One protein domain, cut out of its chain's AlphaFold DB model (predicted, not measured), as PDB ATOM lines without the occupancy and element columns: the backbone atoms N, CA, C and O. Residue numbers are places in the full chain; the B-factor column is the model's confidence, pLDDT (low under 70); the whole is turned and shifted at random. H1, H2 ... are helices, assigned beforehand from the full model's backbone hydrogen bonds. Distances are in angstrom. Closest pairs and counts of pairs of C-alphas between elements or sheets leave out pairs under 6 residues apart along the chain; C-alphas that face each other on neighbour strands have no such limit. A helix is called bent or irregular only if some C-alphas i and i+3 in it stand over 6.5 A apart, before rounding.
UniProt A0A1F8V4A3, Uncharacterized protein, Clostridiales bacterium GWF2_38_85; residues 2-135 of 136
ATOM      1  N   GLN A   2      83.989 170.515 183.509       88.56
ATOM      2  CA  GLN A   2      83.347 171.030 182.288       88.56
ATOM      3  C   GLN A   2      82.014 171.753 182.566       88.56
ATOM      4  O   GLN A   2      81.808 172.870 182.109       88.56
ATOM      5  N   THR A   3      81.135 171.159 183.376       89.75
ATOM      6  CA  THR A   3      79.845 171.767 183.749       89.75
ATOM      7  C   THR A   3      80.005 173.073 184.530       89.75
ATOM      8  O   THR A   3      79.329 174.041 184.210       89.75
ATOM      9  N   LEU A   4      80.959 173.139 185.468       91.69
ATOM     10  CA  LEU A   4      81.271 174.364 186.210       91.69
ATOM     11  C   LEU A   4      81.701 175.475 185.248       91.69
ATOM     12  O   LEU A   4      81.186 176.584 185.308       91.69
ATOM     13  N   THR A   5      82.615 175.177 184.323       93.12
ATOM     14  CA  THR A   5      83.073 176.153 183.327       93.12
ATOM     15  C   THR A   5      81.930 176.630 182.427       93.12
ATOM     16  O   THR A   5      81.856 177.821 182.134       93.12
ATOM     17  N   LEU A   6      81.002 175.749 182.038       92.62
ATOM     18  CA  LEU A   6      79.795 176.134 181.297       92.62
ATOM     19  C   LEU A   6      78.894 177.074 182.107       92.62
ATOM     20  O   LEU A   6      78.433 178.085 181.572       92.62
ATOM     21  N   ASP A   7      78.664 176.771 183.386       93.50
ATOM     22  CA  ASP A   7      77.871 177.621 184.276       93.50
ATOM     23  C   ASP A   7      78.505 179.008 184.436       93.50
ATOM     24  O   ASP A   7      77.814 180.022 184.308       93.50
ATOM     25  N   VAL A   8      79.827 179.074 184.612       95.00
ATOM     26  CA  VAL A   8      80.563 180.343 184.709       95.00
ATOM     27  C   VAL A   8      80.465 181.141 183.407       95.00
ATOM     28  O   VAL A   8      80.148 182.328 183.455       95.00
ATOM     29  N   ILE A   9      80.669 180.512 182.243       94.25
ATOM     30  CA  ILE A   9      80.537 181.178 180.934       94.25
ATOM     31  C   ILE A   9      79.119 181.720 180.741       94.25
ATOM     32  O   ILE A   9      78.941 182.836 180.254       94.25
ATOM     33  N   ARG A  10      78.097 180.959 181.150       93.44
ATOM     34  CA  ARG A  10      76.695 181.388 181.073       93.44
ATOM     35  C   ARG A  10      76.429 182.642 181.911       93.44
ATOM     36  O   ARG A  10      75.625 183.475 181.500       93.44
ATOM     37  N   LEU A  11      77.088 182.776 183.062       94.31
ATOM     38  CA  LEU A  11      76.907 183.899 183.988       94.31
ATOM     39  C   LEU A  11      77.846 185.084 183.715       94.31
ATOM     40  O   LEU A  11      77.523 186.214 184.076       94.31
ATOM     41  N   THR A  12      78.976 184.850 183.048       95.50
ATOM     42  CA  THR A  12      79.987 185.871 182.723       95.50
ATOM     43  C   THR A  12      80.341 185.888 181.222       95.50
ATOM     44  O   THR A  12      81.515 185.893 180.847       95.50
ATOM     45  N   PRO A  13      79.341 185.917 180.318       91.25
ATOM     46  CA  PRO A  13      79.556 185.682 178.893       91.25
ATOM     47  C   PRO A  13      80.504 186.714 178.281       91.25
ATOM     48  O   PRO A  13      80.295 187.920 178.410       91.25
ATOM     49  N   ASN A  14      81.530 186.234 177.572       83.44
ATOM     50  CA  ASN A  14      82.573 187.058 176.947       83.44
ATOM     51  C   ASN A  14      83.307 188.000 177.921       83.44
ATOM     52  O   ASN A  14      83.909 188.984 177.482       83.44
ATOM     53  N   SER A  15      83.257 187.728 179.230       90.81
ATOM     54  CA  SER A  15      83.999 188.515 180.207       90.81
ATOM     55  C   SER A  15      85.499 188.413 179.939       90.81
ATOM     56  O   SER A  15      86.041 187.335 179.693       90.81
ATOM     57  N   ILE A  16      86.166 189.560 180.015       92.69
ATOM     58  CA  ILE A  16      87.629 189.677 180.038       92.69
ATOM     59  C   ILE A  16      88.141 190.039 181.442       92.69
ATOM     60  O   ILE A  16      89.330 190.294 181.620       92.69
ATOM     61  N   ASP A  17      87.239 190.092 182.424       95.50
ATOM     62  CA  ASP A  17      87.542 190.342 183.829       95.50
ATOM     63  C   ASP A  17      87.778 189.002 184.537       95.50
ATOM     64  O   ASP A  17      86.841 188.247 184.815       95.50
ATOM     65  N   GLY A  18      89.053 188.695 184.781       95.00
ATOM     66  CA  GLY A  18      89.477 187.435 185.386       95.00
ATOM     67  C   GLY A  18      89.027 187.281 186.835       95.00
ATOM     68  O   GLY A  18      88.740 186.155 187.246       95.00
ATOM     69  N   ASP A  19      88.908 188.392 187.571       97.06
ATOM     70  CA  ASP A  19      88.475 188.401 188.968       97.06
ATOM     71  C   ASP A  19      86.976 188.116 189.050       97.06
ATOM     72  O   ASP A  19      86.538 187.328 189.890       97.06
ATOM     73  N   LEU A  20      86.176 188.700 188.152       97.50
ATOM     74  CA  LEU A  20      84.750 188.382 188.048       97.50
ATOM     75  C   LEU A  20      84.533 186.889 187.761       97.50
ATOM     76  O   LEU A  20      83.729 186.244 188.434       97.50
ATOM     77  N   ILE A  21      85.257 186.334 186.785       97.88
ATOM     78  CA  ILE A  21      85.148 184.917 186.404       97.88
ATOM     79  C   ILE A  21      85.554 184.011 187.574       97.88
ATOM     80  O   ILE A  21      84.828 183.076 187.909       97.88
ATOM     81  N   TYR A  22      86.691 184.295 188.214       97.94
ATOM     82  CA  TYR A  22      87.200 183.528 189.353       97.94
ATOM     83  C   TYR A  22      86.221 183.540 190.533       97.94
ATOM     84  O   TYR A  22      85.859 182.484 191.048       97.94
ATOM     85  N   ASN A  23      85.741 184.723 190.927       96.94
ATOM     86  CA  ASN A  23      84.800 184.847 192.037       96.94
ATOM     87  C   ASN A  23      83.462 184.172 191.721       96.94
ATOM     88  O   ASN A  23      82.875 183.550 192.600       96.94
ATOM     89  N   THR A  24      83.004 184.239 190.466       96.50
ATOM     90  CA  THR A  24      81.817 183.491 190.029       96.50
ATOM     91  C   THR A  24      82.044 181.994 190.203       96.50
ATOM     92  O   THR A  24      81.226 181.332 190.828       96.50
ATOM     93  N   ALA A  25      83.175 181.458 189.733       96.12
ATOM     94  CA  ALA A  25      83.492 180.039 189.883       96.12
ATOM     95  C   ALA A  25      83.531 179.594 191.358       96.12
ATOM     96  O   ALA A  25      82.978 178.547 191.681       96.12
ATOM     97  N   LEU A  26      84.124 180.393 192.252       94.75
ATOM     98  CA  LEU A  26      84.134 180.106 193.691       94.75
ATOM     99  C   LEU A  26      82.739 180.085 194.318       94.75
ATOM    100  O   LEU A  26      82.496 179.262 195.189       94.75
ATOM    101  N   ILE A  27      81.846 180.989 193.905       92.88
ATOM    102  CA  ILE A  27      80.469 181.027 194.416       92.88
ATOM    103  C   ILE A  27      79.719 179.755 194.027       92.88
ATOM    104  O   ILE A  27      78.990 179.213 194.847       92.88
ATOM    105  N   LEU A  28      79.906 179.282 192.793       94.00
ATOM    106  CA  LEU A  28      79.231 178.079 192.303       94.00
ATOM    107  C   LEU A  28      79.787 176.796 192.934       94.00
ATOM    108  O   LEU A  28      79.061 175.819 193.087       94.00
ATOM    109  N   LEU A  29      81.075 176.780 193.290       92.69
ATOM    110  CA  LEU A  29      81.709 175.633 193.931       92.69
ATOM    111  C   LEU A  29      81.142 175.409 195.336       92.69
ATOM    112  O   LEU A  29      81.319 176.222 196.242       92.69
ATOM    113  N   GLY A  30      80.498 174.260 195.522       85.12
ATOM    114  CA  GLY A  30      79.849 173.902 196.777       85.12
ATOM    115  C   GLY A  30      78.412 174.400 196.918       85.12
ATOM    116  O   GLY A  30      77.788 174.045 197.920       85.12
ATOM    117  N   ASP A  31      77.887 175.153 195.947       89.44
ATOM    118  CA  ASP A  31      76.478 175.556 195.891       89.44
ATOM    119  C   ASP A  31      75.600 174.359 195.483       89.44
ATOM    120  O   ASP A  31      75.926 173.611 194.560       89.44
ATOM    121  N   GLU A  32      74.493 174.146 196.195       86.19
ATOM    122  CA  GLU A  32      73.574 173.026 195.961       86.19
ATOM    123  C   GLU A  32      72.709 173.215 194.703       86.19
ATOM    124  O   GLU A  32      72.216 172.229 194.153       86.19
ATOM    125  N   ASP A  33      72.557 174.452 194.218       86.00
ATOM    126  CA  ASP A  33      71.767 174.768 193.021       86.00
ATOM    127  C   ASP A  33      72.576 174.651 191.710       86.00
ATOM    128  O   ASP A  33      72.015 174.783 190.614       86.00
ATOM    129  N   TYR A  34      73.888 174.396 191.792       83.62
ATOM    130  CA  TYR A  34      74.800 174.370 190.644       83.62
ATOM    131  C   TYR A  34      75.649 173.099 190.577       83.62
ATOM    132  O   TYR A  34      75.606 172.221 191.436       83.62
ATOM    133  N   SER A  35      76.410 172.964 189.486       72.94
ATOM    134  CA  SER A  35      77.286 171.813 189.312       72.94
ATOM    135  C   SER A  35      78.457 171.839 190.306       72.94
ATOM    136  O   SER A  35      79.083 172.878 190.486       72.94
ATOM    137  N   PHE A  36      78.789 170.676 190.888       78.56
ATOM    138  CA  PHE A  36      79.765 170.508 191.985       78.56
ATOM    139  C   PHE A  36      79.277 171.011 193.351       78.56
ATOM    140  O   PHE A  36      79.998 171.718 194.059       78.56
ATOM    141  N   SER A  37      78.084 170.575 193.762       84.06
ATOM    142  CA  SER A  37      77.645 170.721 195.150       84.06
ATOM    143  C   SER A  37      78.613 170.016 196.113       84.06
ATOM    144  O   SER A  37      79.328 169.079 195.737       84.06
ATOM    145  N   THR A  38      78.636 170.426 197.385       82.62
ATOM    146  CA  THR A  38      79.492 169.767 198.392       82.62
ATOM    147  C   THR A  38      79.228 168.247 198.480       82.62
ATOM    148  O   THR A  38      80.195 167.479 198.520       82.62
ATOM    149  N   PRO A  39      77.968 167.757 198.456       87.06
ATOM    150  CA  PRO A  39      77.681 166.323 198.355       87.06
ATOM    151  C   PRO A  39      78.250 165.633 197.108       87.06
ATOM    152  O   PRO A  39      78.761 164.515 197.223       87.06
ATOM    153  N   ASP A  40      78.199 166.275 195.937       86.25
ATOM    154  CA  ASP A  40      78.744 165.706 194.697       86.25
ATOM    155  C   ASP A  40      80.268 165.609 194.761       86.25
ATOM    156  O   ASP A  40      80.834 164.552 194.491       86.25
ATOM    157  N   ILE A  41      80.932 166.677 195.217       88.69
ATOM    158  CA  ILE A  41      82.387 166.706 195.424       88.69
ATOM    159  C   ILE A  41      82.812 165.573 196.355       88.69
ATOM    160  O   ILE A  41      83.759 164.839 196.064       88.69
ATOM    161  N   ASN A  42      82.093 165.406 197.463       90.94
ATOM    162  CA  ASN A  42      82.338 164.342 198.426       90.94
ATOM    163  C   ASN A  42      82.147 162.952 197.815       90.94
ATOM    164  O   ASN A  42      82.954 162.062 198.078       90.94
ATOM    165  N   SER A  43      81.117 162.770 196.990       90.31
ATOM    166  CA  SER A  43      80.813 161.491 196.345       90.31
ATOM    167  C   SER A  43      81.849 161.121 195.281       90.31
ATOM    168  O   SER A  43      82.322 159.985 195.260       90.31
ATOM    169  N   ASP A  44      82.265 162.078 194.449       89.00
ATOM    170  CA  ASP A  44      83.314 161.888 193.441       89.00
ATOM    171  C   ASP A  44      84.666 161.566 194.095       89.00
ATOM    172  O   ASP A  44      85.377 160.643 193.682       89.00
ATOM    173  N   THR A  45      84.991 162.290 195.167       92.00
ATOM    174  CA  THR A  45      86.181 162.066 196.001       92.00
ATOM    175  C   THR A  45      86.166 160.654 196.592       92.00
ATOM    176  O   THR A  45      87.138 159.904 196.447       92.00
ATOM    177  N   ASP A  46      85.049 160.256 197.209       94.94
ATOM    178  CA  ASP A  46      84.878 158.933 197.810       94.94
ATOM    179  C   ASP A  46      85.001 157.819 196.768       94.94
ATOM    180  O   ASP A  46      85.695 156.828 197.002       94.94
ATOM    181  N   ALA A  47      84.397 157.989 195.591       94.25
ATOM    182  CA  ALA A  47      84.466 157.014 194.510       94.25
ATOM    183  C   ALA A  47      85.911 156.769 194.046       94.25
ATOM    184  O   ALA A  47      86.315 155.618 193.855       94.25
ATOM    185  N   VAL A  48      86.711 157.829 193.897       93.06
ATOM    186  CA  VAL A  48      88.129 157.708 193.526       93.06
ATOM    187  C   VAL A  48      88.934 157.036 194.634       93.06
ATOM    188  O   VAL A  48      89.722 156.131 194.350       93.06
ATOM    189  N   ASN A  49      88.715 157.424 195.890       95.38
ATOM    190  CA  ASN A  49      89.409 156.823 197.026       95.38
ATOM    191  C   ASN A  49      89.097 155.329 197.156       95.38
ATOM    192  O   ASN A  49      90.021 154.522 197.248       95.38
ATOM    193  N   ILE A  50      87.818 154.948 197.085       96.00
ATOM    194  CA  ILE A  50      87.372 153.551 197.129       96.00
ATOM    195  C   ILE A  50      87.961 152.765 195.960       96.00
ATOM    196  O   ILE A  50      88.497 151.681 196.168       96.00
ATOM    197  N   LYS A  51      87.937 153.313 194.739       94.75
ATOM    198  CA  LYS A  51      88.533 152.668 193.558       94.75
ATOM    199  C   LYS A  51      90.009 152.313 193.771       94.75
ATOM    200  O   LYS A  51      90.458 151.292 193.263       94.75
ATOM    201  N   ASN A  52      90.757 153.129 194.513       92.38
ATOM    202  CA  ASN A  52      92.176 152.882 194.776       92.38
ATOM    203  C   ASN A  52      92.428 151.755 195.792       92.38
ATOM    204  O   ASN A  52      93.543 151.240 195.846       92.38
ATOM    205  N   ILE A  53      91.424 151.373 196.586       93.56
ATOM    206  CA  ILE A  53      91.549 150.366 197.653       93.56
ATOM    207  C   ILE A  53      90.618 149.159 197.471       93.56
ATOM    208  O   ILE A  53      90.601 148.278 198.326       93.56
ATOM    209  N   ILE A  54      89.821 149.127 196.400       96.12
ATOM    210  CA  ILE A  54      88.761 148.135 196.225       96.12
ATOM    211  C   ILE A  54      89.312 146.713 196.101       96.12
ATOM    212  O   ILE A  54      90.096 146.405 195.203       96.12
ATOM    213  N   ASP A  55      88.838 145.828 196.979       94.69
ATOM    214  CA  ASP A  55      88.950 144.385 196.785       94.69
ATOM    215  C   ASP A  55      87.687 143.885 196.084       94.69
ATOM    216  O   ASP A  55      86.598 143.848 196.657       94.69
ATOM    217  N   TYR A  56      87.828 143.483 194.821       93.69
ATOM    218  CA  TYR A  56      86.711 142.979 194.024       93.69
ATOM    219  C   TYR A  56      86.136 141.650 194.536       93.69
ATOM    220  O   TYR A  56      85.026 141.294 194.142       93.69
ATOM    221  N   ASN A  57      86.844 140.929 195.412       95.94
ATOM    222  CA  ASN A  57      86.312 139.727 196.055       95.94
ATOM    223  C   ASN A  57      85.428 140.054 197.268       95.94
ATOM    224  O   ASN A  57      84.569 139.245 197.615       95.94
ATOM    225  N   ASP A  58      85.608 141.226 197.888       95.81
ATOM    226  CA  ASP A  58      84.808 141.694 199.024       95.81
ATOM    227  C   ASP A  58      84.567 143.214 198.968       95.81
ATOM    228  O   ASP A  58      85.079 144.033 199.744       95.81
ATOM    229  N   VAL A  59      83.732 143.597 198.002       96.25
ATOM    230  CA  VAL A  59      83.330 144.992 197.794       96.25
ATOM    231  C   VAL A  59      82.629 145.544 199.036       96.25
ATOM    232  O   VAL A  59      82.851 146.694 199.407       96.25
ATOM    233  N   LYS A  60      81.809 144.733 199.714       96.56
ATOM    234  CA  LYS A  60      81.072 145.176 200.900       96.56
ATOM    235  C   LYS A  60      82.035 145.579 202.017       96.56
ATOM    236  O   LYS A  60      81.906 146.689 202.531       96.56
ATOM    237  N   ALA A  61      83.012 144.731 202.343       96.38
ATOM    238  CA  ALA A  61      83.998 145.050 203.371       96.38
ATOM    239  C   ALA A  61      84.830 146.288 203.006       96.38
ATOM    240  O   ALA A  61      85.121 147.105 203.877       96.38
ATOM    241  N   THR A  62      85.168 146.478 201.724       95.81
ATOM    242  CA  THR A  62      85.851 147.698 201.254       95.81
ATOM    243  C   THR A  62      85.053 148.950 201.625       95.81
ATOM    244  O   THR A  62      85.594 149.874 202.235       95.81
ATOM    245  N   PHE A  63      83.764 148.979 201.282       96.62
ATOM    246  CA  PHE A  63      82.894 150.121 201.567       96.62
ATOM    247  C   PHE A  63      82.705 150.328 203.074       96.62
ATOM    248  O   PHE A  63      82.831 151.456 203.549       96.62
ATOM    249  N   GLU A  64      82.452 149.260 203.838       96.56
ATOM    250  CA  GLU A  64      82.318 149.337 205.300       96.56
ATOM    251  C   GLU A  64      83.591 149.900 205.950       96.56
ATOM    252  O   GLU A  64      83.508 150.790 206.798       96.56
ATOM    253  N   ASN A  65      84.775 149.460 205.510       94.50
ATOM    254  CA  ASN A  65      86.054 149.969 206.003       94.50
ATOM    255  C   ASN A  65      86.262 151.449 205.649       94.50
ATOM    256  O   ASN A  65      86.646 152.243 206.513       94.50
ATOM    257  N   TYR A  66      85.982 151.834 204.400       96.31
ATOM    258  CA  TYR A  66      86.122 153.218 203.948       96.31
ATOM    259  C   TYR A  66      85.205 154.165 204.730       96.31
ATOM    260  O   TYR A  66      85.669 155.156 205.291       96.31
ATOM    261  N   TYR A  67      83.919 153.836 204.851       96.44
ATOM    262  CA  TYR A  67      82.953 154.690 205.546       96.44
ATOM    263  C   TYR A  67      83.017 154.600 207.074       96.44
ATOM    264  O   TYR A  67      82.421 155.432 207.751       96.44
ATOM    265  N   SER A  68      83.773 153.657 207.643       94.56
ATOM    266  CA  SER A  68      84.018 153.641 209.089       94.56
ATOM    267  C   SER A  68      85.015 154.717 209.524       94.56
ATOM    268  O   SER A  68      84.812 155.328 210.566       94.56
ATOM    269  N   ASN A  69      86.081 154.961 208.748       89.00
ATOM    270  CA  ASN A  69      87.136 155.923 209.117       89.00
ATOM    271  C   ASN A  69      87.775 156.662 207.928       89.00
ATOM    272  O   ASN A  69      88.201 157.800 208.084       89.00
ATOM    273  N   GLY A  70      87.866 156.038 206.750       87.31
ATOM    274  CA  GLY A  70      88.548 156.609 205.579       87.31
ATOM    275  C   GLY A  70      87.910 157.892 205.040       87.31
ATOM    276  O   GLY A  70      88.621 158.775 204.570       87.31
ATOM    277  N   TYR A  71      86.588 158.040 205.165       92.00
ATOM    278  CA  TYR A  71      85.875 159.238 204.704       92.00
ATOM    279  C   TYR A  71      86.245 160.523 205.467       92.00
ATOM    280  O   TYR A  71      85.972 161.619 204.976       92.00
ATOM    281  N   LEU A  72      86.805 160.401 206.677       92.06
ATOM    282  CA  LEU A  72      87.194 161.546 207.509       92.06
ATOM    283  C   LEU A  72      88.409 162.284 206.942       92.06
ATOM    284  O   LEU A  72      88.611 163.446 207.256       92.06
ATOM    285  N   SER A  73      89.212 161.613 206.117       92.69
ATOM    286  CA  SER A  73      90.354 162.203 205.420       92.69
ATOM    287  C   SER A  73      90.146 162.196 203.908       92.69
ATOM    288  O   SER A  73      91.114 162.052 203.163       92.69
ATOM    289  N   ARG A  74      88.896 162.247 203.431       94.50
ATOM    290  CA  ARG A  74      88.553 161.993 202.023       94.50
ATOM    291  C   ARG A  74      89.270 162.945 201.069       94.50
ATOM    292  O   ARG A  74      89.836 162.470 200.086       94.50
ATOM    293  N   ILE A  75      89.292 164.248 201.358       94.00
ATOM    294  CA  ILE A  75      89.895 165.275 200.508       94.00
ATOM    295  C   ILE A  75      91.405 165.109 200.571       94.00
ATOM    296  O   ILE A  75      92.065 165.029 199.538       94.00
ATOM    297  N   THR A  76      91.958 164.944 201.770       92.94
ATOM    298  CA  THR A  76      93.389 164.688 201.954       92.94
ATOM    299  C   THR A  76      93.862 163.433 201.202       92.94
ATOM    300  O   THR A  76      94.887 163.473 200.514       92.94
ATOM    301  N   THR A  77      93.116 162.329 201.278       93.81
ATOM    302  CA  THR A  77      93.404 161.071 200.570       93.81
ATOM    303  C   THR A  77      93.254 161.229 199.060       93.81
ATOM    304  O   THR A  77      94.143 160.803 198.323       93.81
ATOM    305  N   PHE A  78      92.193 161.890 198.596       92.69
ATOM    306  CA  PHE A  78      91.941 162.134 197.175       92.69
ATOM    307  C   PHE A  78      93.035 162.986 196.539       92.69
ATOM    308  O   PHE A  78      93.550 162.671 195.463       92.69
ATOM    309  N   LEU A  79      93.447 164.040 197.240       92.25
ATOM    310  CA  LEU A  79      94.540 164.892 196.805       92.25
ATOM    311  C   LEU A  79      95.882 164.162 196.851       92.25
ATOM    312  O   LEU A  79      96.776 164.528 196.096       92.25
ATOM    313  N   ASN A  80      96.037 163.118 197.672       89.12
ATOM    314  CA  ASN A  80      97.219 162.250 197.729       89.12
ATOM    315  C   ASN A  80      98.551 163.035 197.733       89.12
ATOM    316  O   ASN A  80      99.449 162.789 196.925       89.12
ATOM    317  N   GLY A  81      98.640 164.063 198.585       84.62
ATOM    318  CA  GLY A  81      99.833 164.908 198.715       84.62
ATOM    319  C   GLY A  81     100.111 165.862 197.544       84.62
ATOM    320  O   GLY A  81     101.197 166.438 197.491       84.62
ATOM    321  N   LYS A  82      99.167 166.051 196.612       90.75
ATOM    322  CA  LYS A  82      99.293 167.038 195.530       90.75
ATOM    323  C   LYS A  82      99.400 168.457 196.079       90.75
ATOM    324  O   LYS A  82      98.736 168.817 197.052       90.75
ATOM    325  N   THR A  83     100.220 169.267 195.419       93.75
ATOM    326  CA  THR A  83     100.262 170.714 195.643       93.75
ATOM    327  C   THR A  83      99.084 171.394 194.946       93.75
ATOM    328  O   THR A  83      98.586 170.887 193.940       93.75
ATOM    329  N   ASN A  84      98.682 172.577 195.416       94.19
ATOM    330  CA  ASN A  84      97.651 173.392 194.762       94.19
ATOM    331  C   ASN A  84      97.948 173.614 193.261       94.19
ATOM    332  O   ASN A  84      97.071 173.409 192.429       94.19
ATOM    333  N   TYR A  85      99.210 173.858 192.884       95.38
ATOM    334  CA  TYR A  85      99.606 173.959 191.472       95.38
ATOM    335  C   TYR A  85      99.342 172.673 190.667       95.38
ATOM    336  O   TYR A  85      98.927 172.735 189.513       95.38
ATOM    337  N   GLN A  86      99.561 171.491 191.252       94.50
ATOM    338  CA  GLN A  86      99.245 170.225 190.579       94.50
ATOM    339  C   GLN A  86      97.733 170.025 190.424       94.50
ATOM    340  O   GLN A  86      97.303 169.486 189.407       94.50
ATOM    341  N   ILE A  87      96.932 170.465 191.399       94.00
ATOM    342  CA  ILE A  87      95.465 170.443 191.308       94.00
ATOM    343  C   ILE A  87      95.003 171.381 190.190       94.00
ATOM    344  O   ILE A  87      94.204 170.977 189.352       94.00
ATOM    345  N   TYR A  88      95.569 172.588 190.128       95.50
ATOM    346  CA  TYR A  88      95.325 173.558 189.063       95.50
ATOM    347  C   TYR A  88      95.606 172.974 187.671       95.50
ATOM    348  O   TYR A  88      94.753 173.062 186.794       95.50
ATOM    349  N   GLN A  89      96.761 172.329 187.467       92.75
ATOM    350  CA  GLN A  89      97.101 171.710 186.176       92.75
ATOM    351  C   GLN A  89      96.101 170.616 185.779       92.75
ATOM    352  O   GLN A  89      95.651 170.592 184.641       92.75
ATOM    353  N   ILE A  90      95.709 169.754 186.725       89.31
ATOM    354  CA  ILE A  90      94.696 168.718 186.474       89.31
ATOM    355  C   ILE A  90      93.352 169.355 186.122       89.31
ATOM    356  O   ILE A  90      92.668 168.874 185.228       89.31
ATOM    357  N   ALA A  91      92.950 170.415 186.826       91.62
ATOM    358  CA  ALA A  91      91.700 171.106 186.546       91.62
ATOM    359  C   ALA A  91      91.709 171.737 185.147       91.62
ATOM    360  O   ALA A  91      90.702 171.651 184.445       91.62
ATOM    361  N   LEU A  92      92.846 172.303 184.729       91.56
ATOM    362  CA  LEU A  92      93.011 172.969 183.439       91.56
ATOM    363  C   LEU A  92      92.698 172.046 182.250       91.56
ATOM    364  O   LEU A  92      92.011 172.480 181.327       91.56
ATOM    365  N   ASP A  93      93.078 170.765 182.333       86.69
ATOM    366  CA  ASP A  93      92.780 169.732 181.321       86.69
ATOM    367  C   ASP A  93      91.270 169.533 181.066       86.69
ATOM    368  O   ASP A  93      90.864 168.912 180.082       86.69
ATOM    369  N   TYR A  94      90.416 170.010 181.976       86.69
ATOM    370  CA  TYR A  94      88.961 169.906 181.867       86.69
ATOM    371  C   TYR A  94      88.256 171.258 181.737       86.69
ATOM    372  O   TYR A  94      87.045 171.266 181.491       86.69
ATOM    373  N   THR A  95      88.957 172.378 181.939       91.00
ATOM    374  CA  THR A  95      88.377 173.726 181.840       91.00
ATOM    375  C   THR A  95      88.711 174.425 180.534       91.00
ATOM    376  O   THR A  95      87.997 175.354 180.186       91.00
ATOM    377  N   ASP A  96      89.735 174.009 179.789       89.00
ATOM    378  CA  ASP A  96      90.085 174.627 178.500       89.00
ATOM    379  C   ASP A  96      89.156 174.221 177.340       89.00
ATOM    380  O   ASP A  96      89.156 174.851 176.283       89.00
ATOM    381  N   GLY A  97      88.321 173.200 177.552       82.94
ATOM    382  CA  GLY A  97      87.359 172.698 176.576       82.94
ATOM    383  C   GLY A  97      87.933 171.702 175.566       82.94
ATOM    384  O   GLY A  97      87.197 171.272 174.674       82.94
ATOM    385  N   TRP A  98      89.196 171.291 175.710       85.00
ATOM    386  CA  TRP A  98      89.888 170.408 174.775       85.00
ATOM    387  C   TRP A  98      90.531 169.209 175.475       85.00
ATOM    388  O   TRP A  98      91.345 169.324 176.377       85.00
ATOM    389  N   TYR A  99      90.267 168.013 174.963       78.19
ATOM    390  CA  TYR A  99      91.019 166.824 175.332       78.19
ATOM    391  C   TYR A  99      92.383 166.827 174.632       78.19
ATOM    392  O   TYR A  99      92.484 166.575 173.424       78.19
ATOM    393  N   GLY A 100      93.432 167.146 175.394       73.19
ATOM    394  CA  GLY A 100      94.820 167.135 174.925       73.19
ATOM    395  C   GLY A 100      95.094 168.093 173.761       73.19
ATOM    396  O   GLY A 100      95.975 167.816 172.951       73.19
ATOM    397  N   GLY A 101      94.301 169.163 173.619       75.81
ATOM    398  CA  GLY A 101      94.400 170.126 172.513       75.81
ATOM    399  C   GLY A 101      94.022 169.579 171.128       75.81
ATOM    400  O   GLY A 101      94.210 170.273 170.132       75.81
ATOM    401  N   ILE A 102      93.519 168.342 171.040       79.19
ATOM    402  CA  ILE A 102      93.257 167.651 169.763       79.19
ATOM    403  C   ILE A 102      91.760 167.554 169.480       79.19
ATOM    404  O   ILE A 102      91.336 167.698 168.334       79.19
ATOM    405  N   ALA A 103      90.956 167.294 170.508       83.38
ATOM    406  CA  ALA A 103      89.521 167.097 170.361       83.38
ATOM    407  C   ALA A 103      88.764 168.000 171.324       83.38
ATOM    408  O   ALA A 103      89.064 168.021 172.513       83.38
ATOM    409  N   LYS A 104      87.760 168.719 170.823       87.25
ATOM    410  CA  LYS A 104      86.866 169.487 171.684       87.25
ATOM    411  C   LYS A 104      86.054 168.524 172.548       87.25
ATOM    412  O   LYS A 104      85.593 167.489 172.064       87.25
ATOM    413  N   LEU A 105      85.923 168.829 173.834       86.31
ATOM    414  CA  LEU A 105      85.156 167.995 174.754       86.31
ATOM    415  C   LEU A 105      83.669 168.034 174.354       86.31
ATOM    416  O   LEU A 105      83.177 169.121 174.048       86.31
ATOM    417  N   PRO A 106      82.929 166.905 174.374       86.75
ATOM    418  CA  PRO A 106      81.551 166.863 173.872       86.75
ATOM    419  C   PRO A 106      80.608 167.883 174.522       86.75
ATOM    420  O   PRO A 106      79.794 168.492 173.842       86.75
ATOM    421  N   LEU A 107      80.748 168.131 175.829       86.38
ATOM    422  CA  LEU A 107      79.928 169.126 176.535       86.38
ATOM    423  C   LEU A 107      80.276 170.576 176.162       86.38
ATOM    424  O   LEU A 107      79.521 171.488 176.473       86.38
ATOM    425  N   MET A 108      81.414 170.786 175.507       86.75
ATOM    426  CA  MET A 108      81.941 172.092 175.118       86.75
ATOM    427  C   MET A 108      81.851 172.324 173.609       86.75
ATOM    428  O   MET A 108      82.311 173.356 173.134       86.75
ATOM    429  N   GLU A 109      81.282 171.393 172.835       86.56
ATOM    430  CA  GLU A 109      81.346 171.415 171.369       86.56
ATOM    431  C   GLU A 109      80.857 172.746 170.773       86.56
ATOM    432  O   GLU A 109      81.525 173.332 169.920       86.56
ATOM    433  N   GLU A 110      79.775 173.301 171.320       88.06
ATOM    434  CA  GLU A 110      79.155 174.550 170.860       88.06
ATOM    435  C   GLU A 110      79.612 175.806 171.626       88.06
ATOM    436  O   GLU A 110      79.151 176.908 171.336       88.06
ATOM    437  N   VAL A 111      80.531 175.674 172.588       87.50
ATOM    438  CA  VAL A 111      80.966 176.780 173.457       87.50
ATOM    439  C   VAL A 111      82.407 177.164 173.157       87.50
ATOM    440  O   VAL A 111      83.286 176.306 173.103       87.50
ATOM    441  N   ASP A 112      82.671 178.451 172.937       87.00
ATOM    442  CA  ASP A 112      84.041 178.952 172.816       87.00
ATOM    443  C   ASP A 112      84.584 179.317 174.200       87.00
ATOM    444  O   ASP A 112      84.140 180.279 174.832       87.00
ATOM    445  N   VAL A 113      85.512 178.503 174.701       91.00
ATOM    446  CA  VAL A 113      86.086 178.687 176.030       91.00
ATOM    447  C   VAL A 113      87.345 179.534 175.908       91.00
ATOM    448  O   VAL A 113      88.393 179.073 175.463       91.00
ATOM    449  N   SER A 114      87.260 180.793 176.334       92.25
ATOM    450  CA  SER A 114      88.447 181.649 176.377       92.25
ATOM    451  C   SER A 114      89.480 181.108 177.378       92.25
ATOM    452  O   SER A 114      89.109 180.575 178.429       92.25
ATOM    453  N   SER A 115      90.766 181.373 177.136       92.94
ATOM    454  CA  SER A 115      91.836 181.019 178.080       92.94
ATOM    455  C   SER A 115      91.624 181.611 179.476       92.94
ATOM    456  O   SER A 115      92.003 180.989 180.462       92.94
ATOM    457  N   LEU A 116      90.990 182.784 179.580       95.50
ATOM    458  CA  LEU A 116      90.716 183.415 180.871       95.50
ATOM    459  C   LEU A 116      89.675 182.630 181.680       95.50
ATOM    460  O   LEU A 116      89.896 182.359 182.853       95.50
ATOM    461  N   HIS A 117      88.590 182.188 181.035       95.31
ATOM    462  CA  HIS A 117      87.612 181.290 181.656       95.31
ATOM    463  C   HIS A 117      88.262 179.988 182.125       95.31
ATOM    464  O   HIS A 117      88.058 179.582 183.268       95.31
ATOM    465  N   ALA A 118      89.088 179.376 181.275       94.50
ATOM    466  CA  ALA A 118      89.783 178.138 181.601       94.50
ATOM    467  C   ALA A 118      90.685 178.286 182.839       94.50
ATOM    468  O   ALA A 118      90.562 177.514 183.792       94.50
ATOM    469  N   ILE A 119      91.549 179.309 182.840       96.12
ATOM    470  CA  ILE A 119      92.522 179.568 183.909       96.12
ATOM    471  C   ILE A 119      91.816 179.957 185.210       96.12
ATOM    472  O   ILE A 119      92.106 179.368 186.250       96.12
ATOM    473  N   SER A 120      90.864 180.894 185.168       97.25
ATOM    474  CA  SER A 120      90.154 181.347 186.370       97.25
ATOM    475  C   SER A 120      89.322 180.230 187.005       97.25
ATOM    476  O   SER A 120      89.342 180.086 188.225       97.25
ATOM    477  N   CYS A 121      88.641 179.392 186.209       96.06
ATOM    478  CA  CYS A 121      87.899 178.243 186.742       96.06
ATOM    479  C   CYS A 121      88.833 177.188 187.351       96.06
ATOM    480  O   CYS A 121      88.526 176.629 188.403       96.06
ATOM    481  N   ALA A 122      89.971 176.909 186.707       95.94
ATOM    482  CA  ALA A 122      90.949 175.954 187.222       95.94
ATOM    483  C   ALA A 122      91.581 176.437 188.536       95.94
ATOM    484  O   ALA A 122      91.753 175.643 189.461       95.94
ATOM    485  N   GLN A 123      91.886 177.735 188.635       97.81
ATOM    486  CA  GLN A 123      92.421 178.341 189.853       97.81
ATOM    487  C   GLN A 123      91.397 178.283 190.993       97.81
ATOM    488  O   GLN A 123      91.718 177.780 192.067       97.81
ATOM    489  N   ALA A 124      90.149 178.696 190.738       96.75
ATOM    490  CA  ALA A 124      89.070 178.633 191.726       96.75
ATOM    491  C   ALA A 124      88.865 177.211 192.266       96.75
ATOM    492  O   ALA A 124      88.738 177.017 193.471       96.75
ATOM    493  N   TYR A 125      88.903 176.203 191.392       95.00
ATOM    494  CA  TYR A 125      88.803 174.806 191.804       95.00
ATOM    495  C   TYR A 125      89.966 174.360 192.694       95.00
ATOM    496  O   TYR A 125      89.746 173.721 193.724       95.00
ATOM    497  N   ALA A 126      91.204 174.691 192.316       95.44
ATOM    498  CA  ALA A 126      92.378 174.331 193.103       95.44
ATOM    499  C   ALA A 126      92.341 174.962 194.502       95.44
ATOM    500  O   ALA A 126      92.618 174.285 195.496       95.44
ATOM    501  N   ASP A 127      91.946 176.231 194.582       96.00
ATOM    502  CA  ASP A 127      91.848 176.966 195.842       96.00
ATOM    503  C   ASP A 127      90.696 176.459 196.708       96.00
ATOM    504  O   ASP A 127      90.850 176.328 197.922       96.00
ATOM    505  N   TYR A 128      89.576 176.075 196.093       94.44
ATOM    506  CA  TYR A 128      88.460 175.462 196.803       94.44
ATOM    507  C   TYR A 128      88.842 174.113 197.429       94.44
ATOM    508  O   TYR A 128      88.545 173.867 198.597       94.44
ATOM    509  N   PHE A 129      89.569 173.252 196.710       92.62
ATOM    510  CA  PHE A 129      90.059 171.989 197.276       92.62
ATOM    511  C   PHE A 129      91.090 172.194 198.394       92.62
ATOM    512  O   PHE A 129      91.078 171.450 199.375       92.62
ATOM    513  N   GLU A 130      91.961 173.201 198.287       92.75
ATOM    514  CA  GLU A 130      92.894 173.550 199.367       92.75
ATOM    515  C   GLU A 130      92.149 174.092 200.602       92.75
ATOM    516  O   GLU A 130      92.500 173.754 201.737       92.75
ATOM    517  N   TYR A 131      91.083 174.873 200.393       93.06
ATOM    518  CA  TYR A 131      90.173 175.294 201.456       93.06
ATOM    519  C   TYR A 131      89.522 174.085 202.135       93.06
ATOM    520  O   TYR A 131      89.633 173.960 203.353       93.06
ATOM    521  N   LEU A 132      88.913 173.166 201.378       91.69
ATOM    522  CA  LEU A 132      88.283 171.967 201.942       91.69
ATOM    523  C   LEU A 132      89.277 171.135 202.758       91.69
ATOM    524  O   LEU A 132      88.999 170.799 203.902       91.69
ATOM    525  N   LYS A 133      90.471 170.884 202.211       90.94
ATOM    526  CA  LYS A 133      91.552 170.156 202.892       90.94
ATOM    527  C   LYS A 133      91.969 170.804 204.217       90.94
ATOM    528  O   LYS A 133      92.354 170.107 205.146       90.94
ATOM    529  N   SER A 134      91.926 172.132 204.303       89.06
ATOM    530  CA  SER A 134      92.289 172.871 205.520       89.06
ATOM    531  C   SER A 134      91.195 172.847 206.597       89.06
ATOM    532  O   SER A 134      91.449 173.294 207.714       89.06
ATOM    533  N   ASN A 135      89.987 172.379 206.261       86.25
ATOM    534  CA  ASN A 135      88.810 172.359 207.134       86.25
ATOM    535  C   ASN A 135      88.249 170.937 207.373       86.25
ATOM    536  O   ASN A 135      87.169 170.820 207.954       86.25
TER     537      ASN A 135
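Overview. This is residues 2 to 135 of the 136 residues of an uncharacterized protein of Clostridiales bacterium GWF2_38_85 (UniProt A0A1F8V4A3). Two lobes of helices stand end to end: in the larger, H1, H2 and H5 pack round H6, with H2 and H5 on opposite sides of it; in the other, H3 packs on the sharply kinked H4. The lobes meet where H4 touches the last part of H6, and the unnamed residues 96 to 114 make a loop beyond the first end of H6. The printed part has 134 residues with six named helices, H1 to H6 in order along the chain, and no named strand; the class is all helix. The whole is compact, with a radius of gyration of the C-alphas of 16.3 A, yet only just elongated, spanning 50 by 33 by 28 A.

Along the chain. H4, the longest helix by residues, holds residues 59 to 79 and measures 22.9 A from first to last C-alpha; C-alpha 59 is at (83.330, 144.992, 197.794). It is irregular, with 8.4 A between C-alphas 72 and 75, and has a kink of 100 degrees near residue 72. H3, residues 38 to 53, is also 22.9 A long. H6, residues 115 to 134, measures 28.6 A and ends with C-alpha 134 at (92.289, 172.871, 205.520). H5 holds residues 84 to 95 over 15.9 A, and H2 residues 18 to 28 over 15.5 A. H1, residues 2 to 11 over 14.5 A, begins with C-alpha 2 at (83.347, 171.030, 182.288).

Arrangement. H4 touches H3, opposite ways at a steep tilt of 65 degrees, with the C-alphas of Thr 45 and Phe 78 closest at 5.9 A. With residues 75 to 76 alone, H4 touches residues 129 to 133 of H6; the C-alphas of Ile 75 and Lys 133 are closest at 5.7 A. H6 is the hub, touching four helices. It forms a helical hairpin with H5 at 45 degrees, Thr 95 and Ala 118 having the closest C-alphas at 4.6 A. H2 touches H6, the same way at a steep tilt of 47 degrees; the C-alphas of Tyr 22 and Ser 120 are closest at 4.7 A. H1 touches residues 117 to 121 of H6, with the C-alphas of Thr 5 and Cys 121 closest at 6.3 A. H1 also touches H2, the C-alphas of Val 8 and Ala 25 being closest at 6.0 A. H1 and H5 touch only at their ends, and only just, with 3 pairs of C-alphas within 8 A. H3 and H6 are apart. In H1, H2 and H6 every O i to N i+4 pair is within hydrogen-bond range; H3 has 11 of 12, H4 10 of 17 and H5 7 of 8.

Size, cuts and confidence. The two C-alphas farthest apart, those of Ile 16 and Asn 57, are 52.5 A from each other. The printed part has no cut. The link from H5 to H6 is long, with 19 residues, and within it residues 98 to 99 pair antiparallel with residues 103 to 104. The mean pLDDT of the printed part is 91.4, and no printed residue is under 70.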